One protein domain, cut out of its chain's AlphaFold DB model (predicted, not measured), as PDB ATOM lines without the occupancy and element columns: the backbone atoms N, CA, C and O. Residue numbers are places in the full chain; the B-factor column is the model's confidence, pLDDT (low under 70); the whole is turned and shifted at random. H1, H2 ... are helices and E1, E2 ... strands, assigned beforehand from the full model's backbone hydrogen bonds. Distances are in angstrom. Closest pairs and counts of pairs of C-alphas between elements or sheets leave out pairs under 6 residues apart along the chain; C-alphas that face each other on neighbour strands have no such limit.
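AT A GLANCE: This is residues 25 to 184 of the 283 residues of an uncharacterized protein of Exiguobacterium sp. PBE (UniProt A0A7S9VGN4). One large, twisted antiparallel sheet of eight strands wraps round helix H3, while the long helix H1 crosses the other face of the sheet. Strand E6 bends sharply, and E7 and E8 beyond the bend cover another side of H3; the short helices H2 and H4 sit at the margins. The printed part has 160 residues, with four named helices and eight named strands in the order H1 E1 H2 E2 E3 E4 E5 E6 E7 E8 H3 H4, and its class is mixed, helices and strands. The sheet's order is E1 E2 E3 E4 E5 E6 E7 E8. The whole is compact, with a radius of gyration of the C-alphas of 15.1 A and spans of 42 by 37 by 31 A.

HOW THE PARTS SIT: The sheet runs from edge strand E1, residues 50 to 53, through E2, 67 to 73, E3, 78 to 87, E4, 90 to 99, E5, 105 to 113, E6, 116 to 130, and E7, 133 to 140, to edge strand E8, 146 to 150. E2 to E8 form a meander, each strand the antiparallel neighbour of the one before. Within hydrogen-bond range are, for instance, N 52 and O 71 of E1 and E2, 2.9 A; N 70 and O 82 of E2 and E3, 2.8 A; N 83 and O 94 of E3 and E4, 2.8 A; N 95 and O 108 of E4 and E5, 2.8 A; N 109 and O 120 of E5 and E6, 2.9 A; N 125 and O 137 of E6 and E7, 2.8 A; and N 138 and O 147 of E7 and E8, 2.8 A. E6 bends by 77 degrees at residue 127. The sheet curls round H3, residues 162 to 177; the closest C-alphas of E3 and H3 are those of Val 81 and Gly 170, 6.1 A apart, and of E7 and H3 those of Asn 133 and Gln 172, 6.6 A. H1, residues 27 to 46, is on the opposite face at a height over the sheet of 9.4 A, and runs across the strands, at 89 degrees to E3 on the local plane. H2, residues 56 to 60, only grazes the sheet and touches residues 169 to 173 of H3, the closest C-alphas being those of Leu 60 and Ala 169, 7.0 A. H4, residues 180 to 184, also only grazes the sheet, and is close to H3 but not clearly touching, with the C-alphas of Ile 175 and Ala 183 closest at 6.9 A. In the four helices each O i to N i+4 pair is within hydrogen-bond range.

IN THESE COORDINATES: From first to last C-alpha, E6 is 38.1 A long, E3 and E4 are 29.4 A each, H1 is 28.4 A and H3 is 22.7 A. H1 begins at C-alpha 27, (78.719, 150.820, 259.146), H3 begins at C-alpha 162, (104.151, 163.422, 261.969), and H4 ends at C-alpha 184, (97.370, 166.001, 234.342).

THE WHOLE: The C-alphas farthest apart, those of Ser 25 and Glu 58, are 47.2 A apart. The printed part has no cut, and the link from E8 to H3, 11 residues, is long. The mean pLDDT of the printed part is 71.0, and 65 residues are under 70, among them 124 to 136, 150 to 165 and 178 to 184.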
ATOM      1  N   SER A  25      73.281 152.306 260.025       42.56
ATOM      2  CA  SER A  25      73.107 151.830 258.627       42.56
ATOM      3  C   SER A  25      74.223 152.195 257.641       42.56
ATOM      4  O   SER A  25      74.166 151.762 256.498       42.56
ATOM      5  N   ALA A  26      75.260 152.931 258.057       39.56
ATOM      6  CA  ALA A  26      76.427 153.253 257.218       39.56
ATOM      7  C   ALA A  26      77.689 152.440 257.584       39.56
ATOM      8  O   ALA A  26      78.755 152.649 257.011       39.56
ATOM      9  N   SER A  27      77.580 151.547 258.573       50.94
ATOM     10  CA  SER A  27      78.719 150.820 259.146       50.94
ATOM     11  C   SER A  27      79.165 149.627 258.296       50.94
ATOM     12  O   SER A  27      80.358 149.338 258.263       50.94
ATOM     13  N   ASP A  28      78.249 148.939 257.608       54.62
ATOM     14  CA  ASP A  28      78.580 147.702 256.884       54.62
ATOM     15  C   ASP A  28      79.320 147.967 255.565       54.62
ATOM     16  O   ASP A  28      80.297 147.283 255.263       54.62
ATOM     17  N   SER A  29      78.931 149.002 254.808       59.44
ATOM     18  CA  SER A  29      79.624 149.366 253.562       59.44
ATOM     19  C   SER A  29      81.043 149.877 253.826       59.44
ATOM     20  O   SER A  29      81.984 149.438 253.171       59.44
ATOM     21  N   LYS A  30      81.226 150.727 254.843       64.06
ATOM     22  CA  LYS A  30      82.549 151.225 255.253       64.06
ATOM     23  C   LYS A  30      83.473 150.099 255.708       64.06
ATOM     24  O   LYS A  30      84.638 150.068 255.333       64.06
ATOM     25  N   LYS A  31      82.945 149.149 256.486       69.38
ATOM     26  CA  LYS A  31      83.714 147.994 256.959       69.38
ATOM     27  C   LYS A  31      84.137 147.081 255.806       69.38
ATOM     28  O   LYS A  31      85.247 146.562 255.826       69.38
ATOM     29  N   SER A  32      83.287 146.930 254.786       77.25
ATOM     30  CA  SER A  32      83.657 146.195 253.572       77.25
ATOM     31  C   SER A  32      84.759 146.892 252.766       77.25
ATOM     32  O   SER A  32      85.668 146.222 252.291       77.25
ATOM     33  N   GLU A  33      84.730 148.223 252.665       77.00
ATOM     34  CA  GLU A  33      85.743 148.993 251.937       77.00
ATOM     35  C   GLU A  33      87.106 148.980 252.643       77.00
ATOM     36  O   GLU A  33      88.126 148.759 251.996       77.00
ATOM     37  N   ILE A  34      87.119 149.137 253.972       80.81
ATOM     38  CA  ILE A  34      88.330 149.022 254.800       80.81
ATOM     39  C   ILE A  34      89.010 147.669 254.564       80.81
ATOM     40  O   ILE A  34      90.192 147.637 254.232       80.81
ATOM     41  N   ASN A  35      88.261 146.565 254.653       83.69
ATOM     42  CA  ASN A  35      88.822 145.226 254.465       83.69
ATOM     43  C   ASN A  35      89.459 145.044 253.078       83.69
ATOM     44  O   ASN A  35      90.539 144.477 252.982       83.69
ATOM     45  N   ILE A  36      88.829 145.555 252.014       84.38
ATOM     46  CA  ILE A  36      89.364 145.452 250.645       84.38
ATOM     47  C   ILE A  36      90.710 146.178 250.524       84.38
ATOM     48  O   ILE A  36      91.640 145.666 249.903       84.38
ATOM     49  N   ILE A  37      90.823 147.374 251.110       83.69
ATOM     50  CA  ILE A  37      92.070 148.153 251.086       83.69
ATOM     51  C   ILE A  37      93.171 147.392 251.826       83.69
ATOM     52  O   ILE A  37      94.291 147.288 251.330       83.69
ATOM     53  N   GLU A  38      92.851 146.837 252.992       85.12
ATOM     54  CA  GLU A  38      93.802 146.092 253.812       85.12
ATOM     55  C   GLU A  38      94.274 144.800 253.148       85.12
ATOM     56  O   GLU A  38      95.477 144.538 253.122       85.12
ATOM     57  N   GLU A  39      93.352 144.022 252.574       86.25
ATOM     58  CA  GLU A  39      93.677 142.814 251.813       86.25
ATOM     59  C   GLU A  39      94.618 143.145 250.653       86.25
ATOM     60  O   GLU A  39      95.601 142.438 250.436       86.25
ATOM     61  N   LYS A  40      94.380 144.267 249.963       86.12
ATOM     62  CA  LYS A  40      95.223 144.712 248.851       86.12
ATOM     63  C   LYS A  40      96.619 145.152 249.300       86.12
ATOM     64  O   LYS A  40      97.601 144.790 248.656       86.12
ATOM     65  N   VAL A  41      96.741 145.885 250.414       86.06
ATOM     66  CA  VAL A  41      98.056 146.196 251.014       86.06
ATOM     67  C   VAL A  41      98.800 144.896 251.327       86.06
ATOM     68  O   VAL A  41      99.961 144.738 250.949       86.06
ATOM     69  N   GLN A  42      98.120 143.951 251.977       86.94
ATOM     70  CA  GLN A  42      98.716 142.686 252.388       86.94
ATOM     71  C   GLN A  42      99.141 141.828 251.189       86.94
ATOM     72  O   GLN A  42     100.206 141.211 251.235       86.94
ATOM     73  N   GLU A  43      98.347 141.799 250.118       86.38
ATOM     74  CA  GLU A  43      98.672 141.108 248.869       86.38
ATOM     75  C   GLU A  43      99.986 141.628 248.273       86.38
ATOM     76  O   GLU A  43     100.902 140.840 248.022       86.38
ATOM     77  N   ILE A  44     100.111 142.953 248.116       83.56
ATOM     78  CA  ILE A  44     101.300 143.585 247.527       83.56
ATOM     79  C   ILE A  44     102.535 143.366 248.415       83.56
ATOM     80  O   ILE A  44     103.604 143.032 247.909       83.56
ATOM     81  N   GLN A  45     102.395 143.497 249.739       86.50
ATOM     82  CA  GLN A  45     103.498 143.285 250.685       86.50
ATOM     83  C   GLN A  45     103.960 141.822 250.752       86.50
ATOM     84  O   GLN A  45     105.151 141.558 250.916       86.50
ATOM     85  N   SER A  46     103.037 140.862 250.638       86.69
ATOM     86  CA  SER A  46     103.358 139.435 250.768       86.69
ATOM     87  C   SER A  46     104.051 138.869 249.530       86.69
ATOM     88  O   SER A  46     104.748 137.859 249.628       86.69
ATOM     89  N   ASN A  47     103.848 139.485 248.363       84.38
ATOM     90  CA  ASN A  47     104.424 139.014 247.108       84.38
ATOM     91  C   ASN A  47     104.745 140.172 246.139       84.38
ATOM     92  O   ASN A  47     104.130 140.274 245.069       84.38
ATOM     93  N   PRO A  48     105.701 141.053 246.488       85.06
ATOM     94  CA  PRO A  48     106.086 142.155 245.622       85.06
ATOM     95  C   PRO A  48     106.778 141.632 244.359       85.06
ATOM     96  O   PRO A  48     107.608 140.725 244.394       85.06
ATOM     97  N   SER A  49     106.454 142.241 243.223       81.06
ATOM     98  CA  SER A  49     107.145 142.025 241.946       81.06
ATOM     99  C   SER A  49     108.461 142.797 241.870       81.06
ATOM    100  O   SER A  49     109.424 142.311 241.279       81.06
ATOM    101  N   SER A  50     108.529 143.968 242.506       81.88
ATOM    102  CA  SER A  50     109.783 144.668 242.785       81.88
ATOM    103  C   SER A  50     109.711 145.409 244.115       81.88
ATOM    104  O   SER A  50     108.630 145.764 244.591       81.88
ATOM    105  N   THR A  51     110.880 145.660 244.698       87.94
ATOM    106  CA  THR A  51     111.045 146.495 245.888       87.94
ATOM    107  C   THR A  51     112.230 147.425 245.670       87.94
ATOM    108  O   THR A  51     113.277 146.974 245.208       87.94
ATOM    109  N   GLU A  52     112.055 148.703 245.981       86.81
ATOM    110  CA  GLU A  52     113.062 149.751 245.819       86.81
ATOM    111  C   GLU A  52     113.045 150.665 247.049       86.81
ATOM    112  O   GLU A  52     111.978 151.091 247.492       86.81
ATOM    113  N   ASP A  53     114.218 150.928 247.626       87.75
ATOM    114  CA  ASP A  53     114.365 151.895 248.717       87.75
ATOM    115  C   ASP A  53     114.370 153.317 248.130       87.75
ATOM    116  O   ASP A  53     115.036 153.578 247.127       87.75
ATOM    117  N   ILE A  54     113.616 154.229 248.744       83.62
ATOM    118  CA  ILE A  54     113.480 155.617 248.288       83.62
ATOM    119  C   ILE A  54     114.430 156.491 249.110       83.62
ATOM    120  O   ILE A  54     114.265 156.609 250.324       83.62
ATOM    121  N   ASP A  55     115.391 157.151 248.457       83.25
ATOM    122  CA  ASP A  55     116.213 158.177 249.110       83.25
ATOM    123  C   ASP A  55     115.366 159.433 249.339       83.25
ATOM    124  O   ASP A  55     115.163 160.251 248.446       83.25
ATOM    125  N   VAL A  56     114.838 159.583 250.551       78.12
ATOM    126  CA  VAL A  56     113.920 160.667 250.929       78.12
ATOM    127  C   VAL A  56     114.547 162.056 250.740       78.12
ATOM    128  O   VAL A  56     113.852 163.004 250.354       78.12
ATOM    129  N   GLN A  57     115.854 162.192 250.973       76.56
ATOM    130  CA  GLN A  57     116.538 163.473 250.846       76.56
ATOM    131  C   GLN A  57     116.756 163.834 249.377       76.56
ATOM    132  O   GLN A  57     116.460 164.965 248.983       76.56
ATOM    133  N   GLU A  58     117.258 162.900 248.570       76.81
ATOM    134  CA  GLU A  58     117.451 163.108 247.133       76.81
ATOM    135  C   GLU A  58     116.110 163.277 246.406       76.81
ATOM    136  O   GLU A  58     115.952 164.171 245.568       76.81
ATOM    137  N   GLU A  59     115.112 162.466 246.757       72.31
ATOM    138  CA  GLU A  59     113.833 162.430 246.057       72.31
ATOM    139  C   GLU A  59     112.888 163.556 246.464       72.31
ATOM    140  O   GLU A  59     112.186 164.094 245.606       72.31
ATOM    141  N   LEU A  60     112.842 163.925 247.744       71.94
ATOM    142  CA  LEU A  60     111.820 164.839 248.269       71.94
ATOM    143  C   LEU A  60     112.405 166.103 248.908       71.94
ATOM    144  O   LEU A  60     111.653 167.003 249.285       71.94
ATOM    145  N   GLY A  61     113.733 166.198 249.039       69.31
ATOM    146  CA  GLY A  61     114.392 167.313 249.724       69.31
ATOM    147  C   GLY A  61     114.087 167.367 251.225       69.31
ATOM    148  O   GLY A  61     114.288 168.410 251.854       69.31
ATOM    149  N   LEU A  62     113.573 166.275 251.795       71.69
ATOM    150  CA  LEU A  62     113.258 166.148 253.214       71.69
ATOM    151  C   LEU A  62     114.461 165.539 253.932       71.69
ATOM    152  O   LEU A  62     114.958 164.489 253.545       71.69
ATOM    153  N   ASN A  63     114.940 166.211 254.975       71.94
ATOM    154  CA  ASN A  63     116.044 165.721 255.794       71.94
ATOM    155  C   ASN A  63     115.487 165.196 257.121       71.94
ATOM    156  O   ASN A  63     115.459 165.935 258.107       71.94
ATOM    157  N   ASP A  64     114.986 163.961 257.108       73.62
ATOM    158  CA  ASP A  64     114.497 163.258 258.295       73.62
ATOM    159  C   ASP A  64     115.122 161.862 258.354       73.62
ATOM    160  O   ASP A  64     114.836 161.007 257.523       73.62
ATOM    161  N   GLU A  65     116.006 161.660 259.328       76.25
ATOM    162  CA  GLU A  65     116.739 160.405 259.531       76.25
ATOM    163  C   GLU A  65     115.874 159.281 260.109       76.25
ATOM    164  O   GLU A  65     116.296 158.131 260.106       76.25
ATOM    165  N   ASN A  66     114.681 159.609 260.610       81.00
ATOM    166  CA  ASN A  66     113.769 158.630 261.190       81.00
ATOM    167  C   ASN A  66     112.719 158.150 260.188       81.00
ATOM    168  O   ASN A  66     111.914 157.292 260.543       81.00
ATOM    169  N   LEU A  67     112.675 158.738 258.987       83.00
ATOM    170  CA  LEU A  67     111.706 158.421 257.946       83.00
ATOM    171  C   LEU A  67     112.335 157.498 256.902       83.00
ATOM    172  O   LEU A  67     113.136 157.931 256.079       83.00
ATOM    173  N   ASP A  68     111.869 156.256 256.879       87.38
ATOM    174  CA  ASP A  68     112.189 155.288 255.838       87.38
ATOM    175  C   ASP A  68     111.031 155.170 254.850       87.38
ATOM    176  O   ASP A  68     109.858 155.123 255.235       87.38
ATOM    177  N   MET A  69     111.346 155.077 253.558       89.62
ATOM    178  CA  MET A  69     110.353 154.911 252.500       89.62
ATOM    179  C   MET A  69     110.769 153.829 251.508       89.62
ATOM    180  O   MET A  69     111.929 153.736 251.110       89.62
ATOM    181  N   LYS A  70     109.797 153.019 251.079       90.00
ATOM    182  CA  LYS A  70     109.992 151.944 250.105       90.00
ATOM    183  C   LYS A  70     108.881 151.929 249.078       90.00
ATOM    184  O   LYS A  70     107.703 152.069 249.402       90.00
ATOM    185  N   LEU A  71     109.266 151.686 247.840       85.50
ATOM    186  CA  LEU A  71     108.370 151.403 246.741       85.50
ATOM    187  C   LEU A  71     108.226 149.888 246.593       85.50
ATOM    188  O   LEU A  71     109.211 149.172 246.430       85.50
ATOM    189  N   LEU A  72     106.991 149.406 246.611       85.06
ATOM    190  CA  LEU A  72     106.632 148.041 246.269       85.06
ATOM    191  C   LEU A  72     105.715 148.085 245.048       85.06
ATOM    192  O   LEU A  72     104.704 148.786 245.038       85.06
ATOM    193  N   THR A  73     106.054 147.314 244.020       72.94
ATOM    194  CA  THR A  73     105.158 147.103 242.878       72.94
ATOM    195  C   THR A  73     104.642 145.677 242.905       72.94
ATOM    196  O   THR A  73     105.372 144.750 243.262       72.94
ATOM    197  N   SER A  74     103.392 145.478 242.515       68.19
ATOM    198  CA  SER A  74     102.862 144.167 242.146       68.19
ATOM    199  C   SER A  74     102.775 144.081 240.623       68.19
ATOM    200  O   SER A  74     102.789 145.089 239.930       68.19
ATOM    201  N   GLY A  75     102.659 142.877 240.064       54.84
ATOM    202  CA  GLY A  75     102.423 142.690 238.627       54.84
ATOM    203  C   GLY A  75     101.064 143.228 238.141       54.84
ATOM    204  O   GLY A  75     100.749 143.091 236.958       54.84
ATOM    205  N   SER A  76     100.255 143.799 239.042       56.81
ATOM    206  CA  SER A  76      99.066 144.603 238.749       56.81
ATOM    207  C   SER A  76      99.446 146.068 238.468       56.81
ATOM    208  O   SER A  76     100.583 146.475 238.667       56.81
ATOM    209  N   GLN A  77      98.507 146.893 237.995       65.06
ATOM    210  CA  GLN A  77      98.719 148.341 237.776       65.06
ATOM    211  C   GLN A  77      98.713 149.155 239.088       65.06
ATOM    212  O   GLN A  77      98.366 150.336 239.097       65.06
ATOM    213  N   ASP A  78      99.040 148.506 240.204       72.88
ATOM    214  CA  ASP A  78      99.040 149.111 241.526       72.88
ATOM    215  C   ASP A  78     100.465 149.334 242.004       72.88
ATOM    216  O   ASP A  78     101.338 148.467 241.903       72.88
ATOM    217  N   VAL A  79     100.670 150.509 242.577       78.56
ATOM    218  CA  VAL A  79     101.924 150.915 243.188       78.56
ATOM    219  C   VAL A  79     101.673 151.146 244.669       78.56
ATOM    220  O   VAL A  79     100.755 151.876 245.036       78.56
ATOM    221  N   LEU A  80     102.489 150.536 245.524       85.31
ATOM    222  CA  LEU A  80     102.447 150.733 246.966       85.31
ATOM    223  C   LEU A  80     103.693 151.499 247.407       85.31
ATOM    224  O   LEU A  80     104.814 151.024 247.248       85.31
ATOM    225  N   VAL A  81     103.495 152.665 248.011       86.88
ATOM    226  CA  VAL A  81     104.548 153.356 248.756       86.88
ATOM    227  C   VAL A  81     104.341 153.058 250.230       86.88
ATOM    228  O   VAL A  81     103.360 153.492 250.835       86.88
ATOM    229  N   ASN A  82     105.256 152.275 250.787       89.50
ATOM    230  CA  ASN A  82     105.348 152.031 252.213       89.50
ATOM    231  C   ASN A  82     106.261 153.083 252.838       89.50
ATOM    232  O   ASN A  82     107.253 153.515 252.247       89.50
ATOM    233  N   SER A  83     105.913 153.532 254.029       86.75
ATOM    234  CA  SER A  83     106.713 154.484 254.777       86.75
ATOM    235  C   SER A  83     106.646 154.128 256.251       86.75
ATOM    236  O   SER A  83     105.573 153.795 256.750       86.75
ATOM    237  N   ASN A  84     107.764 154.231 256.955       86.25
ATOM    238  CA  ASN A  84     107.840 154.027 258.395       86.25
ATOM    239  C   ASN A  84     108.560 155.216 259.026       86.25
ATOM    240  O   ASN A  84     109.578 155.661 258.504       86.25
ATOM    241  N   ILE A  85     108.034 155.718 260.140       82.88
ATOM    242  CA  ILE A  85     108.734 156.693 260.974       82.88
ATOM    243  C   ILE A  85     108.820 156.191 262.415       82.88
ATOM    244  O   ILE A  85     107.802 155.844 263.021       82.88
ATOM    245  N   GLU A  86     110.039 156.144 262.955       79.62
ATOM    246  CA  GLU A  86     110.315 155.701 264.327       79.62
ATOM    247  C   GLU A  86     110.610 156.892 265.238       79.62
ATOM    248  O   GLU A  86     111.518 157.679 264.987       79.62
ATOM    249  N   ILE A  87     109.830 157.050 266.310       71.81
ATOM    250  CA  ILE A  87     110.006 158.145 267.272       71.81
ATOM    251  C   ILE A  87     109.816 157.612 268.684       71.81
ATOM    252  O   ILE A  87     108.748 157.115 269.040       71.81
ATOM    253  N   ASP A  88     110.842 157.783 269.516       75.31
ATOM    254  CA  ASP A  88     110.891 157.261 270.881       75.31
ATOM    255  C   ASP A  88     110.561 155.750 270.918       75.31
ATOM    256  O   ASP A  88     111.371 154.936 270.483       75.31
ATOM    257  N   ASN A  89     109.378 155.373 271.416       69.00
ATOM    258  CA  ASN A  89     108.900 153.984 271.497       69.00
ATOM    259  C   ASN A  89     107.714 153.704 270.554       69.00
ATOM    260  O   ASN A  89     106.989 152.725 270.743       69.00
ATOM    261  N   GLN A  90     107.476 154.582 269.580       68.94
ATOM    262  CA  GLN A  90     106.344 154.512 268.666       68.94
ATOM    263  C   GLN A  90     106.842 154.367 267.229       68.94
ATOM    264  O   GLN A  90     107.725 155.100 266.788       68.94
ATOM    265  N   SER A  91     106.237 153.442 266.489       77.44
ATOM    266  CA  SER A  91     106.420 153.310 265.042       77.44
ATOM    267  C   SER A  91     105.102 153.637 264.352       77.44
ATOM    268  O   SER A  91     104.037 153.137 264.736       77.44
ATOM    269  N   ILE A  92     105.173 154.531 263.369       78.50
ATOM    270  CA  ILE A  92     104.042 154.894 262.521       78.50
ATOM    271  C   ILE A  92     104.340 154.397 261.113       78.50
ATOM    272  O   ILE A  92     105.243 154.895 260.444       78.50
ATOM    273  N   GLU A  93     103.537 153.445 260.658       84.19
ATOM    274  CA  GLU A  93     103.598 152.899 259.311       84.19
ATOM    275  C   GLU A  93     102.494 153.520 258.450       84.19
ATOM    276  O   GLU A  93     101.331 153.592 258.857       84.19
ATOM    277  N   SER A  94     102.844 153.937 257.236       85.00
ATOM    278  CA  SER A  94     101.909 154.366 256.206       85.00
ATOM    279  C   SER A  94     102.043 153.498 254.961       85.00
ATOM    280  O   SER A  94     103.142 153.187 254.514       85.00
ATOM    281  N   ASN A  95     100.905 153.121 254.390       86.69
ATOM    282  CA  ASN A  95     100.801 152.372 253.146       86.69
ATOM    283  C   ASN A  95      99.923 153.160 252.178       86.69
ATOM    284  O   ASN A  95      98.709 153.236 252.377       86.69
ATOM    285  N   ILE A  96     100.530 153.754 251.150       84.88
ATOM    286  CA  ILE A  96      99.837 154.528 250.120       84.88
ATOM    287  C   ILE A  96      99.744 153.680 248.859       84.88
ATOM    288  O   ILE A  96     100.748 153.431 248.195       84.88
ATOM    289  N   ILE A  97      98.530 153.247 248.531       81.62
ATOM    290  CA  ILE A  97      98.232 152.560 247.280       81.62
ATOM    291  C   ILE A  97      97.832 153.604 246.250       81.62
ATOM    292  O   ILE A  97      96.883 154.366 246.455       81.62
ATOM    293  N   PHE A  98      98.528 153.579 245.123       76.50
ATOM    294  CA  PHE A  98      98.151 154.272 243.913       76.50
ATOM    295  C   PHE A  98      97.720 153.267 242.847       76.50
ATOM    296  O   PHE A  98      98.488 152.383 242.473       76.50
ATOM    297  N   ASN A  99      96.492 153.422 242.357       71.94
ATOM    298  CA  ASN A  99      95.965 152.653 241.235       71.94
ATOM    299  C   ASN A  99      96.094 153.490 239.949       71.94
ATOM    300  O   ASN A  99      95.468 154.546 239.823       71.94
ATOM    301  N   GLU A 100      96.898 153.032 238.981       59.31
ATOM    302  CA  GLU A 100      97.139 153.767 237.726       59.31
ATOM    303  C   GLU A 100      95.922 153.821 236.779       59.31
ATOM    304  O   GLU A 100      95.846 154.696 235.895       59.31
ATOM    305  N   GLU A 101      94.990 152.877 236.928       57.75
ATOM    306  CA  GLU A 101      93.773 152.760 236.126       57.75
ATOM    307  C   GLU A 101      92.727 153.773 236.592       57.75
ATOM    308  O   GLU A 101      92.310 154.634 235.810       57.75
ATOM    309  N   ASP A 102      92.379 153.715 237.878       55.84
ATOM    310  CA  ASP A 102      91.322 154.529 238.487       55.84
ATOM    311  C   ASP A 102      91.817 155.903 238.950       55.84
ATOM    312  O   ASP A 102      91.018 156.775 239.291       55.84
ATOM    313  N   LEU A 103      93.140 156.116 238.939       55.28
ATOM    314  CA  LEU A 103      93.802 157.330 239.426       55.28
ATOM    315  C   LEU A 103      93.460 157.639 240.897       55.28
ATOM    316  O   LEU A 103      93.560 158.785 241.338       55.28
ATOM    317  N   GLU A 104      93.055 156.614 241.646       65.12
ATOM    318  CA  GLU A 104      92.643 156.699 243.041       65.12
ATOM    319  C   GLU A 104      93.848 156.480 243.961       65.12
ATOM    320  O   GLU A 104      94.677 155.593 243.727       65.12
ATOM    321  N   ILE A 105      93.931 157.287 245.023       70.12
ATOM    322  CA  ILE A 105      94.950 157.148 246.062       70.12
ATOM    323  C   ILE A 105      94.279 156.807 247.389       70.12
ATOM    324  O   ILE A 105      93.413 157.537 247.881       70.12
ATOM    325  N   LYS A 106      94.715 155.702 247.993       78.25
ATOM    326  CA  LYS A 106      94.253 155.246 249.309       78.25
ATOM    327  C   LYS A 106      95.434 155.146 250.248       78.25
ATOM    328  O   LYS A 106      96.493 154.679 249.844       78.25
ATOM    329  N   ALA A 107      95.253 155.563 251.494       76.12
ATOM    330  CA  ALA A 107      96.304 155.530 252.494       76.12
ATOM    331  C   ALA A 107      95.828 154.776 253.736       76.12
ATOM    332  O   ALA A 107      94.791 155.092 254.309       76.12
ATOM    333  N   THR A 108      96.601 153.797 254.182       79.81
ATOM    334  CA  THR A 108      96.404 153.156 255.486       79.81
ATOM    335  C   THR A 108      97.493 153.630 256.426       79.81
ATOM    336  O   THR A 108      98.655 153.674 256.027       79.81
ATOM    337  N   ILE A 109      97.132 153.985 257.658       76.56
ATOM    338  CA  ILE A 109      98.090 154.381 258.687       76.56
ATOM    339  C   ILE A 109      97.891 153.497 259.906       76.56
ATOM    340  O   ILE A 109      96.789 153.380 260.447       76.56
ATOM    341  N   SER A 110      98.987 152.907 260.353       76.12
ATOM    342  CA  SER A 110      99.049 152.121 261.574       76.12
ATOM    343  C   SER A 110     100.026 152.796 262.523       76.12
ATOM    344  O   SER A 110     101.145 153.121 262.147       76.12
ATOM    345  N   SER A 111      99.603 153.004 263.761       69.00
ATOM    346  CA  SER A 111     100.456 153.474 264.843       69.00
ATOM    347  C   SER A 111     100.574 152.368 265.876       69.00
ATOM    348  O   SER A 111      99.570 151.989 266.485       69.00
ATOM    349  N   ASN A 112     101.796 151.912 266.123       66.88
ATOM    350  CA  ASN A 112     102.095 150.933 267.155       66.88
ATOM    351  C   ASN A 112     102.877 151.598 268.290       66.88
ATOM    352  O   ASN A 112     103.975 152.112 268.078       66.88
ATOM    353  N   ASP A 113     102.306 151.562 269.491       62.34
ATOM    354  CA  ASP A 113     103.032 151.722 270.753       62.34
ATOM    355  C   ASP A 113     103.207 150.330 271.388       62.34
ATOM    356  O   ASP A 113     102.454 149.399 271.095       62.34
ATOM    357  N   THR A 114     104.184 150.199 272.281       55.19
ATOM    358  CA  THR A 114     104.561 149.012 273.065       55.19
ATOM    359  C   THR A 114     103.405 148.200 273.671       55.19
ATOM    360  O   THR A 114     103.592 147.011 273.929       55.19
ATOM    361  N   GLU A 115     102.214 148.782 273.859       51.66
ATOM    362  CA  GLU A 115     101.029 148.091 274.396       51.66
ATOM    363  C   GLU A 115      99.742 148.231 273.555       51.66
ATOM    364  O   GLU A 115      98.786 147.498 273.803       51.66
ATOM    365  N   ASN A 116      99.681 149.130 272.561       55.78
ATOM    366  CA  ASN A 116      98.462 149.397 271.787       55.78
ATOM    367  C   ASN A 116      98.766 149.650 270.304       55.78
ATOM    368  O   ASN A 116      99.569 150.517 269.966       55.78
ATOM    369  N   SER A 117      98.048 148.952 269.421       64.75
ATOM    370  CA  SER A 117      98.029 149.222 267.981       64.75
ATOM    371  C   SER A 117      96.740 149.953 267.605       64.75
ATOM    372  O   SER A 117      95.646 149.424 267.817       64.75
ATOM    373  N   ILE A 118      96.858 151.144 267.026       68.06
ATOM    374  CA  ILE A 118      95.732 151.878 266.439       68.06
ATOM    375  C   ILE A 118      95.909 151.856 264.926       68.06
ATOM    376  O   ILE A 118      96.973 152.212 264.422       68.06
ATOM    377  N   LYS A 119      94.864 151.451 264.201       72.88
ATOM    378  CA  LYS A 119      94.849 151.434 262.738       72.88
ATOM    379  C   LYS A 119      93.703 152.284 262.215       72.88
ATOM    380  O   LYS A 119      92.552 152.083 262.602       72.88
ATOM    381  N   GLU A 120      94.036 153.202 261.324       72.19
ATOM    382  CA  GLU A 120      93.111 154.120 260.672       72.19
ATOM    383  C   GLU A 120      93.290 154.027 259.156       72.19
ATOM    384  O   GLU A 120      94.413 154.010 258.641       72.19
ATOM    385  N   VAL A 121      92.177 153.961 258.427       75.19
ATOM    386  CA  VAL A 121      92.188 153.939 256.962       75.19
ATOM    387  C   VAL A 121      91.656 155.259 256.441       75.19
ATOM    388  O   VAL A 121      90.601 155.731 256.867       75.19
ATOM    389  N   TYR A 122      92.378 155.838 255.489       73.38
ATOM    390  CA  TYR A 122      92.072 157.126 254.900       73.38
ATOM    391  C   TYR A 122      91.906 157.030 253.382       73.38
ATOM    392  O   TYR A 122      92.654 156.341 252.685       73.38
ATOM    393  N   THR A 123      90.957 157.795 252.852       70.75
ATOM    394  CA  THR A 123      90.902 158.120 251.423       70.75
ATOM    395  C   THR A 123      91.449 159.520 251.193       70.75
ATOM    396  O   THR A 123      91.274 160.406 252.035       70.75
ATOM    397  N   VAL A 124      92.148 159.712 250.072       69.94
ATOM    398  CA  VAL A 124      92.774 160.990 249.723       69.94
ATOM    399  C   VAL A 124      92.147 161.516 248.441       69.94
ATOM    400  O   VAL A 124      92.239 160.890 247.388       69.94
ATOM    401  N   GLU A 125      91.534 162.689 248.524       68.12
ATOM    402  CA  GLU A 125      91.006 163.425 247.380       68.12
ATOM    403  C   GLU A 125      91.929 164.608 247.083       68.12
ATOM    404  O   GLU A 125      92.079 165.517 247.900       68.12
ATOM    405  N   ILE A 126      92.587 164.599 245.923       65.50
ATOM    406  CA  ILE A 126      93.468 165.698 245.520       65.50
ATOM    407  C   ILE A 126      92.657 166.751 244.766       65.50
ATOM    408  O   ILE A 126      92.117 166.494 243.692       65.50
ATOM    409  N   ASN A 127      92.642 167.969 245.299       61.31
ATOM    410  CA  ASN A 127      91.902 169.103 244.753       61.31
ATOM    411  C   ASN A 127      92.737 169.939 243.771       61.31
ATOM    412  O   ASN A 127      92.193 170.554 242.848       61.31
ATOM    413  N   ARG A 128      94.060 169.998 243.970       56.38
ATOM    414  CA  ARG A 128      94.988 170.808 243.162       56.38
ATOM    415  C   ARG A 128      96.392 170.219 243.210       56.38
ATOM    416  O   ARG A 128      96.800 169.727 244.251       56.38
ATOM    417  N   ILE A 129      97.140 170.316 242.109       59.41
ATOM    418  CA  ILE A 129      98.555 169.918 242.018       59.41
ATOM    419  C   ILE A 129      99.359 171.050 241.364       59.41
ATOM    420  O   ILE A 129      98.948 171.584 240.331       59.41
ATOM    421  N   GLU A 130     100.509 171.382 241.952       57.34
ATOM    422  CA  GLU A 130     101.496 172.372 241.505       57.34
ATOM    423  C   GLU A 130     102.895 171.757 241.474       57.34
ATOM    424  O   GLU A 130     103.633 171.743 242.463       57.34
ATOM    425  N   GLY A 131     103.260 171.211 240.313       62.59
ATOM    426  CA  GLY A 131     104.484 170.426 240.179       62.59
ATOM    427  C   GLY A 131     104.401 169.170 241.043       62.59
ATOM    428  O   GLY A 131     103.581 168.297 240.774       62.59
ATOM    429  N   GLU A 132     105.249 169.100 242.065       62.28
ATOM    430  CA  GLU A 132     105.280 168.016 243.058       62.28
ATOM    431  C   GLU A 132     104.438 168.342 244.306       62.28
ATOM    432  O   GLU A 132     104.195 167.478 245.144       62.28
ATOM    433  N   ASN A 133     103.956 169.581 244.428       66.06
ATOM    434  CA  ASN A 133     103.106 170.011 245.533       66.06
ATOM    435  C   ASN A 133     101.622 169.805 245.194       66.06
ATOM    436  O   ASN A 133     101.242 169.731 244.029       66.06
ATOM    437  N   PHE A 134     100.756 169.731 246.200       68.25
ATOM    438  CA  PHE A 134      99.329 169.490 246.050       68.25
ATOM    439  C   PHE A 134      98.511 170.044 247.225       68.25
ATOM    440  O   PHE A 134      99.009 170.229 248.334       68.25
ATOM    441  N   GLU A 135      97.228 170.283 246.970       69.31
ATOM    442  CA  GLU A 135      96.184 170.516 247.969       69.31
ATOM    443  C   GLU A 135      95.148 169.400 247.862       69.31
ATOM    444  O   GLU A 135      94.766 169.011 246.757       69.31
ATOM    445  N   GLY A 136      94.652 168.908 248.992       69.06
ATOM    446  CA  GLY A 136      93.663 167.836 249.025       69.06
ATOM    447  C   GLY A 136      92.933 167.707 250.356       69.06
ATOM    448  O   GLY A 136      93.187 168.447 251.310       69.06
ATOM    449  N   GLU A 137      92.012 166.753 250.400       71.56
ATOM    450  CA  GLU A 137      91.278 166.331 251.586       71.56
ATOM    451  C   GLU A 137      91.589 164.867 251.895       71.56
ATOM    452  O   GLU A 137      91.537 163.999 251.028       71.56
ATOM    453  N   ILE A 138      91.908 164.593 253.153       71.38
ATOM    454  CA  ILE A 138      92.127 163.254 253.687       71.38
ATOM    455  C   ILE A 138      90.922 162.927 254.561       71.38
ATOM    456  O   ILE A 138      90.621 163.673 255.492       71.38
ATOM    457  N   ARG A 139      90.226 161.827 254.286       75.19
ATOM    458  CA  ARG A 139      89.019 161.418 255.014       75.19
ATOM    459  C   ARG A 139      89.259 160.103 255.739       75.19
ATOM    460  O   ARG A 139      89.539 159.110 255.077       75.19
ATOM    461  N   SER A 140      89.103 160.067 257.064       77.50
ATOM    462  CA  SER A 140      89.084 158.797 257.807       77.50
ATOM    463  C   SER A 140      87.824 158.021 257.432       77.50
ATOM    464  O   SER A 140      86.705 158.536 257.523       77.50
ATOM    465  N   LEU A 141      87.986 156.767 257.016       76.44
ATOM    466  CA  LEU A 141      86.867 155.860 256.780       76.44
ATOM    467  C   LEU A 141      86.259 155.374 258.100       76.44
ATOM    468  O   LEU A 141      85.040 155.188 258.175       76.44
ATOM    469  N   ASN A 142      87.085 155.240 259.143       74.94
ATOM    470  CA  ASN A 142      86.681 154.799 260.472       74.94
ATOM    471  C   ASN A 142      85.776 155.841 261.150       74.94
ATOM    472  O   ASN A 142      84.637 155.529 261.503       74.94
ATOM    473  N   SER A 143      86.247 157.086 261.296       75.69
ATOM    474  CA  SER A 143      85.514 158.151 261.998       75.69
ATOM    475  C   SER A 143      84.631 158.994 261.070       75.69
ATOM    476  O   SER A 143      83.614 159.538 261.500       75.69
ATOM    477  N   GLY A 144      84.962 159.073 259.778       70.31
ATOM    478  CA  GLY A 144      84.321 159.981 258.823       70.31
ATOM    479  C   GLY A 144      84.859 161.415 258.856       70.31
ATOM    480  O   GLY A 144      84.371 162.245 258.086       70.31
ATOM    481  N   GLU A 145      85.831 161.711 259.722       70.06
ATOM    482  CA  GLU A 145      86.461 163.028 259.832       70.06
ATOM    483  C   GLU A 145      87.303 163.352 258.595       70.06
ATOM    484  O   GLU A 145      87.912 162.465 257.994       70.06
ATOM    485  N   THR A 146      87.337 164.629 258.216       67.06
ATOM    486  CA  THR A 146      88.112 165.126 257.076       67.06
ATOM    487  C   THR A 146      89.160 166.140 257.517       67.06
ATOM    488  O   THR A 146      88.912 166.995 258.368       67.06
ATOM    489  N   PHE A 147      90.331 166.068 256.893       70.94
ATOM    490  CA  PHE A 147      91.476 166.932 257.146       70.94
ATOM    491  C   PHE A 147      91.953 167.522 255.825       70.94
ATOM    492  O   PHE A 147      92.135 166.799 254.851       70.94
ATOM    493  N   SER A 148      92.173 168.834 255.780       66.69
ATOM    494  CA  SER A 148      92.790 169.455 254.609       66.69
ATOM    495  C   SER A 148      94.306 169.303 254.682       66.69
ATOM    496  O   SER A 148      94.907 169.551 255.730       66.69
ATOM    497  N   VAL A 149      94.918 168.920 253.564       70.12
ATOM    498  CA  VAL A 149      96.366 168.910 253.380       70.12
ATOM    499  C   VAL A 149      96.722 169.910 252.288       70.12
ATOM    500  O   VAL A 149      96.107 169.930 251.223       70.12
ATOM    501  N   ASN A 150      97.712 170.756 252.562       68.88
ATOM    502  CA  ASN A 150      98.269 171.696 251.601       68.88
ATOM    503  C   ASN A 150      99.795 171.608 251.676       68.88
ATOM    504  O   ASN A 150     100.386 171.854 252.727       68.88
ATOM    505  N   THR A 151     100.427 171.213 250.574       67.50
ATOM    506  CA  THR A 151     101.888 171.162 250.451       67.50
ATOM    507  C   THR A 151     102.443 172.327 249.623       67.50
ATOM    508  O   THR A 151     103.656 172.528 249.618       67.50
ATOM    509  N   ILE A 152     101.560 173.122 248.999       62.84
ATOM    510  CA  ILE A 152     101.844 174.328 248.203       62.84
ATOM    511  C   ILE A 152     102.135 175.512 249.126       62.84
ATOM    512  O   ILE A 152     103.221 176.090 249.121       62.84
ATOM    513  N   GLU A 153     101.157 175.866 249.953       58.97
ATOM    514  CA  GLU A 153     101.330 176.804 251.045       58.97
ATOM    515  C   GLU A 153     101.774 175.955 252.226       58.97
ATOM    516  O   GLU A 153     100.978 175.176 252.736       58.97
ATOM    517  N   ALA A 154     103.045 176.024 252.627       53.38
ATOM    518  CA  ALA A 154     103.604 175.264 253.751       53.38
ATOM    519  C   ALA A 154     102.991 175.681 255.112       53.38
ATOM    520  O   ALA A 154     103.689 176.109 256.032       53.38
ATOM    521  N   SER A 155     101.671 175.603 255.234       43.09
ATOM    522  CA  SER A 155     100.872 176.229 256.270       43.09
ATOM    523  C   SER A 155     100.363 175.172 257.228       43.09
ATOM    524  O   SER A 155      99.478 174.371 256.933       43.09
ATOM    525  N   ALA A 156     100.970 175.223 258.409       42.59
ATOM    526  CA  ALA A 156     100.572 174.557 259.627       42.59
ATOM    527  C   ALA A 156      99.049 174.595 259.833       42.59
ATOM    528  O   ALA A 156      98.470 175.655 260.069       42.59
ATOM    529  N   SER A 157      98.418 173.424 259.831       37.38
ATOM    530  CA  SER A 157      97.145 173.233 260.517       37.38
ATOM    531  C   SER A 157      97.259 172.056 261.481       37.38
ATOM    532  O   SER A 157      97.996 171.097 261.258       37.38
ATOM    533  N   VAL A 158      96.603 172.230 262.619       38.34
ATOM    534  CA  VAL A 158      96.879 171.651 263.935       38.34
ATOM    535  C   VAL A 158      96.447 170.181 264.017       38.34
ATOM    536  O   VAL A 158      95.403 169.861 264.573       38.34
ATOM    537  N   LEU A 159      97.271 169.276 263.495       36.25
ATOM    538  CA  LEU A 159      97.313 167.862 263.885       36.25
ATOM    539  C   LEU A 159      98.762 167.491 264.243       36.25
ATOM    540  O   LEU A 159      99.676 168.185 263.794       36.25
ATOM    541  N   PRO A 160      99.010 166.466 265.087       42.44
ATOM    542  CA  PRO A 160     100.372 166.087 265.465       42.44
ATOM    543  C   PRO A 160     101.199 165.867 264.192       42.44
ATOM    544  O   PRO A 160     100.837 165.056 263.345       42.44
ATOM    545  N   ALA A 161     102.269 166.650 264.040       54.09
ATOM    546  CA  ALA A 161     102.917 166.994 262.767       54.09
ATOM    547  C   ALA A 161     103.511 165.825 261.949       54.09
ATOM    548  O   ALA A 161     104.045 166.048 260.868       54.09
ATOM    549  N   LEU A 162     103.417 164.593 262.446       59.97
ATOM    550  CA  LEU A 162     104.151 163.422 261.969       59.97
ATOM    551  C   LEU A 162     103.350 162.601 260.951       59.97
ATOM    552  O   LEU A 162     103.860 162.276 259.885       59.97
ATOM    553  N   ILE A 163     102.065 162.348 261.223       60.72
ATOM    554  CA  ILE A 163     101.167 161.639 260.295       60.72
ATOM    555  C   ILE A 163     101.003 162.412 258.969       60.72
ATOM    556  O   ILE A 163     101.128 161.810 257.902       60.72
ATOM    557  N   PRO A 164     100.796 163.745 258.973       60.91
ATOM    558  CA  PRO A 164     100.751 164.510 257.731       60.91
ATOM    559  C   PRO A 164     102.091 164.549 256.994       60.91
ATOM    560  O   PRO A 164     102.079 164.656 255.774       60.91
ATOM    561  N   LEU A 165     103.230 164.470 257.699       69.75
ATOM    562  CA  LEU A 165     104.564 164.471 257.087       69.75
ATOM    563  C   LEU A 165     104.800 163.195 256.273       69.75
ATOM    564  O   LEU A 165     105.133 163.289 255.096       69.75
ATOM    565  N   ILE A 166     104.573 162.025 256.877       74.00
ATOM    566  CA  ILE A 166     104.757 160.734 256.203       74.00
ATOM    567  C   ILE A 166     103.764 160.551 255.046       74.00
ATOM    568  O   ILE A 166     104.156 160.157 253.949       74.00
ATOM    569  N   LEU A 167     102.501 160.961 255.237       70.00
ATOM    570  CA  LEU A 167     101.510 160.990 254.157       70.00
ATOM    571  C   LEU A 167     101.924 161.936 253.032       70.00
ATOM    572  O   LEU A 167     101.840 161.576 251.862       70.00
ATOM    573  N   ARG A 168     102.373 163.149 253.369       72.62
ATOM    574  CA  ARG A 168     102.853 164.130 252.392       72.62
ATOM    575  C   ARG A 168     104.006 163.568 251.576       72.62
ATOM    576  O   ARG A 168     103.972 163.715 250.361       72.62
ATOM    577  N   ALA A 169     105.000 162.968 252.224       77.25
ATOM    578  CA  ALA A 169     106.187 162.443 251.562       77.25
ATOM    579  C   ALA A 169     105.821 161.333 250.566       77.25
ATOM    580  O   ALA A 169     106.160 161.422 249.385       77.25
ATOM    581  N   GLY A 170     105.027 160.350 251.002       77.38
ATOM    582  CA  GLY A 170     104.557 159.280 250.124       77.38
ATOM    583  C   GLY A 170     103.669 159.777 248.983       77.38
ATOM    584  O   GLY A 170     103.855 159.366 247.840       77.38
ATOM    585  N   LEU A 171     102.762 160.724 249.246       73.94
ATOM    586  CA  LEU A 171     101.920 161.326 248.207       73.94
ATOM    587  C   LEU A 171     102.734 162.157 247.212       73.94
ATOM    588  O   LEU A 171     102.506 162.054 246.011       73.94
ATOM    589  N   GLN A 172     103.697 162.948 247.684       75.44
ATOM    590  CA  GLN A 172     104.593 163.726 246.832       75.44
ATOM    591  C   GLN A 172     105.411 162.805 245.924       75.44
ATOM    592  O   GLN A 172     105.499 163.068 244.725       75.44
ATOM    593  N   TYR A 173     105.927 161.691 246.454       78.31
ATOM    594  CA  TYR A 173     106.621 160.678 245.661       78.31
ATOM    595  C   TYR A 173     105.706 160.052 244.599       78.31
ATOM    596  O   TYR A 173     106.049 160.045 243.413       78.31
ATOM    597  N   VAL A 174     104.512 159.592 244.995       75.75
ATOM    598  CA  VAL A 174     103.510 159.046 244.063       75.75
ATOM    599  C   VAL A 174     103.190 160.063 242.974       75.75
ATOM    600  O   VAL A 174     103.184 159.709 241.800       75.75
ATOM    601  N   ILE A 175     102.980 161.336 243.317       71.00
ATOM    602  CA  ILE A 175     102.663 162.389 242.346       71.00
ATOM    603  C   ILE A 175     103.835 162.637 241.390       71.00
ATOM    604  O   ILE A 175     103.625 162.711 240.175       71.00
ATOM    605  N   LYS A 176     105.055 162.733 241.928       76.94
ATOM    606  CA  LYS A 176     106.292 162.977 241.179       76.94
ATOM    607  C   LYS A 176     106.558 161.880 240.147       76.94
ATOM    608  O   LYS A 176     106.843 162.190 238.989       76.94
ATOM    609  N   HIS A 177     106.422 160.615 240.547       74.12
ATOM    610  CA  HIS A 177     106.843 159.466 239.737       74.12
ATOM    611  C   HIS A 177     105.709 158.811 238.944       74.12
ATOM    612  O   HIS A 177     105.888 158.467 237.777       74.12
ATOM    613  N   TYR A 178     104.515 158.719 239.525       69.50
ATOM    614  CA  TYR A 178     103.375 157.990 238.950       69.50
ATOM    615  C   TYR A 178     102.187 158.906 238.633       69.50
ATOM    616  O   TYR A 178     101.372 158.645 237.744       69.50
ATOM    617  N   GLY A 179     102.128 160.064 239.285       57.97
ATOM    618  CA  GLY A 179     101.041 161.014 239.167       57.97
ATOM    619  C   GLY A 179     101.121 161.923 237.956       57.97
ATOM    620  O   GLY A 179     100.230 162.738 237.802       57.97
ATOM    621  N   LYS A 180     102.077 161.820 237.026       55.53
ATOM    622  CA  LYS A 180     102.083 162.715 235.845       55.53
ATOM    623  C   LYS A 180     100.783 162.638 235.032       55.53
ATOM    624  O   LYS A 180     100.377 163.638 234.446       55.53
ATOM    625  N   LYS A 181     100.113 161.479 235.011       57.38
ATOM    626  CA  LYS A 181      98.779 161.284 234.410       57.38
ATOM    627  C   LYS A 181      97.654 161.771 235.336       57.38
ATOM    628  O   LYS A 181      96.745 162.432 234.851       57.38
ATOM    629  N   VAL A 182      97.752 161.524 236.647       54.75
ATOM    630  CA  VAL A 182      96.789 161.967 237.683       54.75
ATOM    631  C   VAL A 182      96.795 163.482 237.846       54.75
ATOM    632  O   VAL A 182      95.762 164.110 237.720       54.75
ATOM    633  N   ALA A 183      97.963 164.086 238.044       53.66
ATOM    634  CA  ALA A 183      98.217 165.518 238.030       53.66
ATOM    635  C   ALA A 183      97.707 166.154 236.748       53.66
ATOM    636  O   ALA A 183      97.061 167.193 236.798       53.66
ATOM    637  N   MET A 184      97.922 165.510 235.598       60.66
ATOM    638  CA  MET A 184      97.370 166.001 234.342       60.66
ATOM    639  C   MET A 184      95.845 165.942 234.320       60.66
ATOM    640  O   MET A 184      95.212 166.908 233.907       60.66
TER     641      MET A 184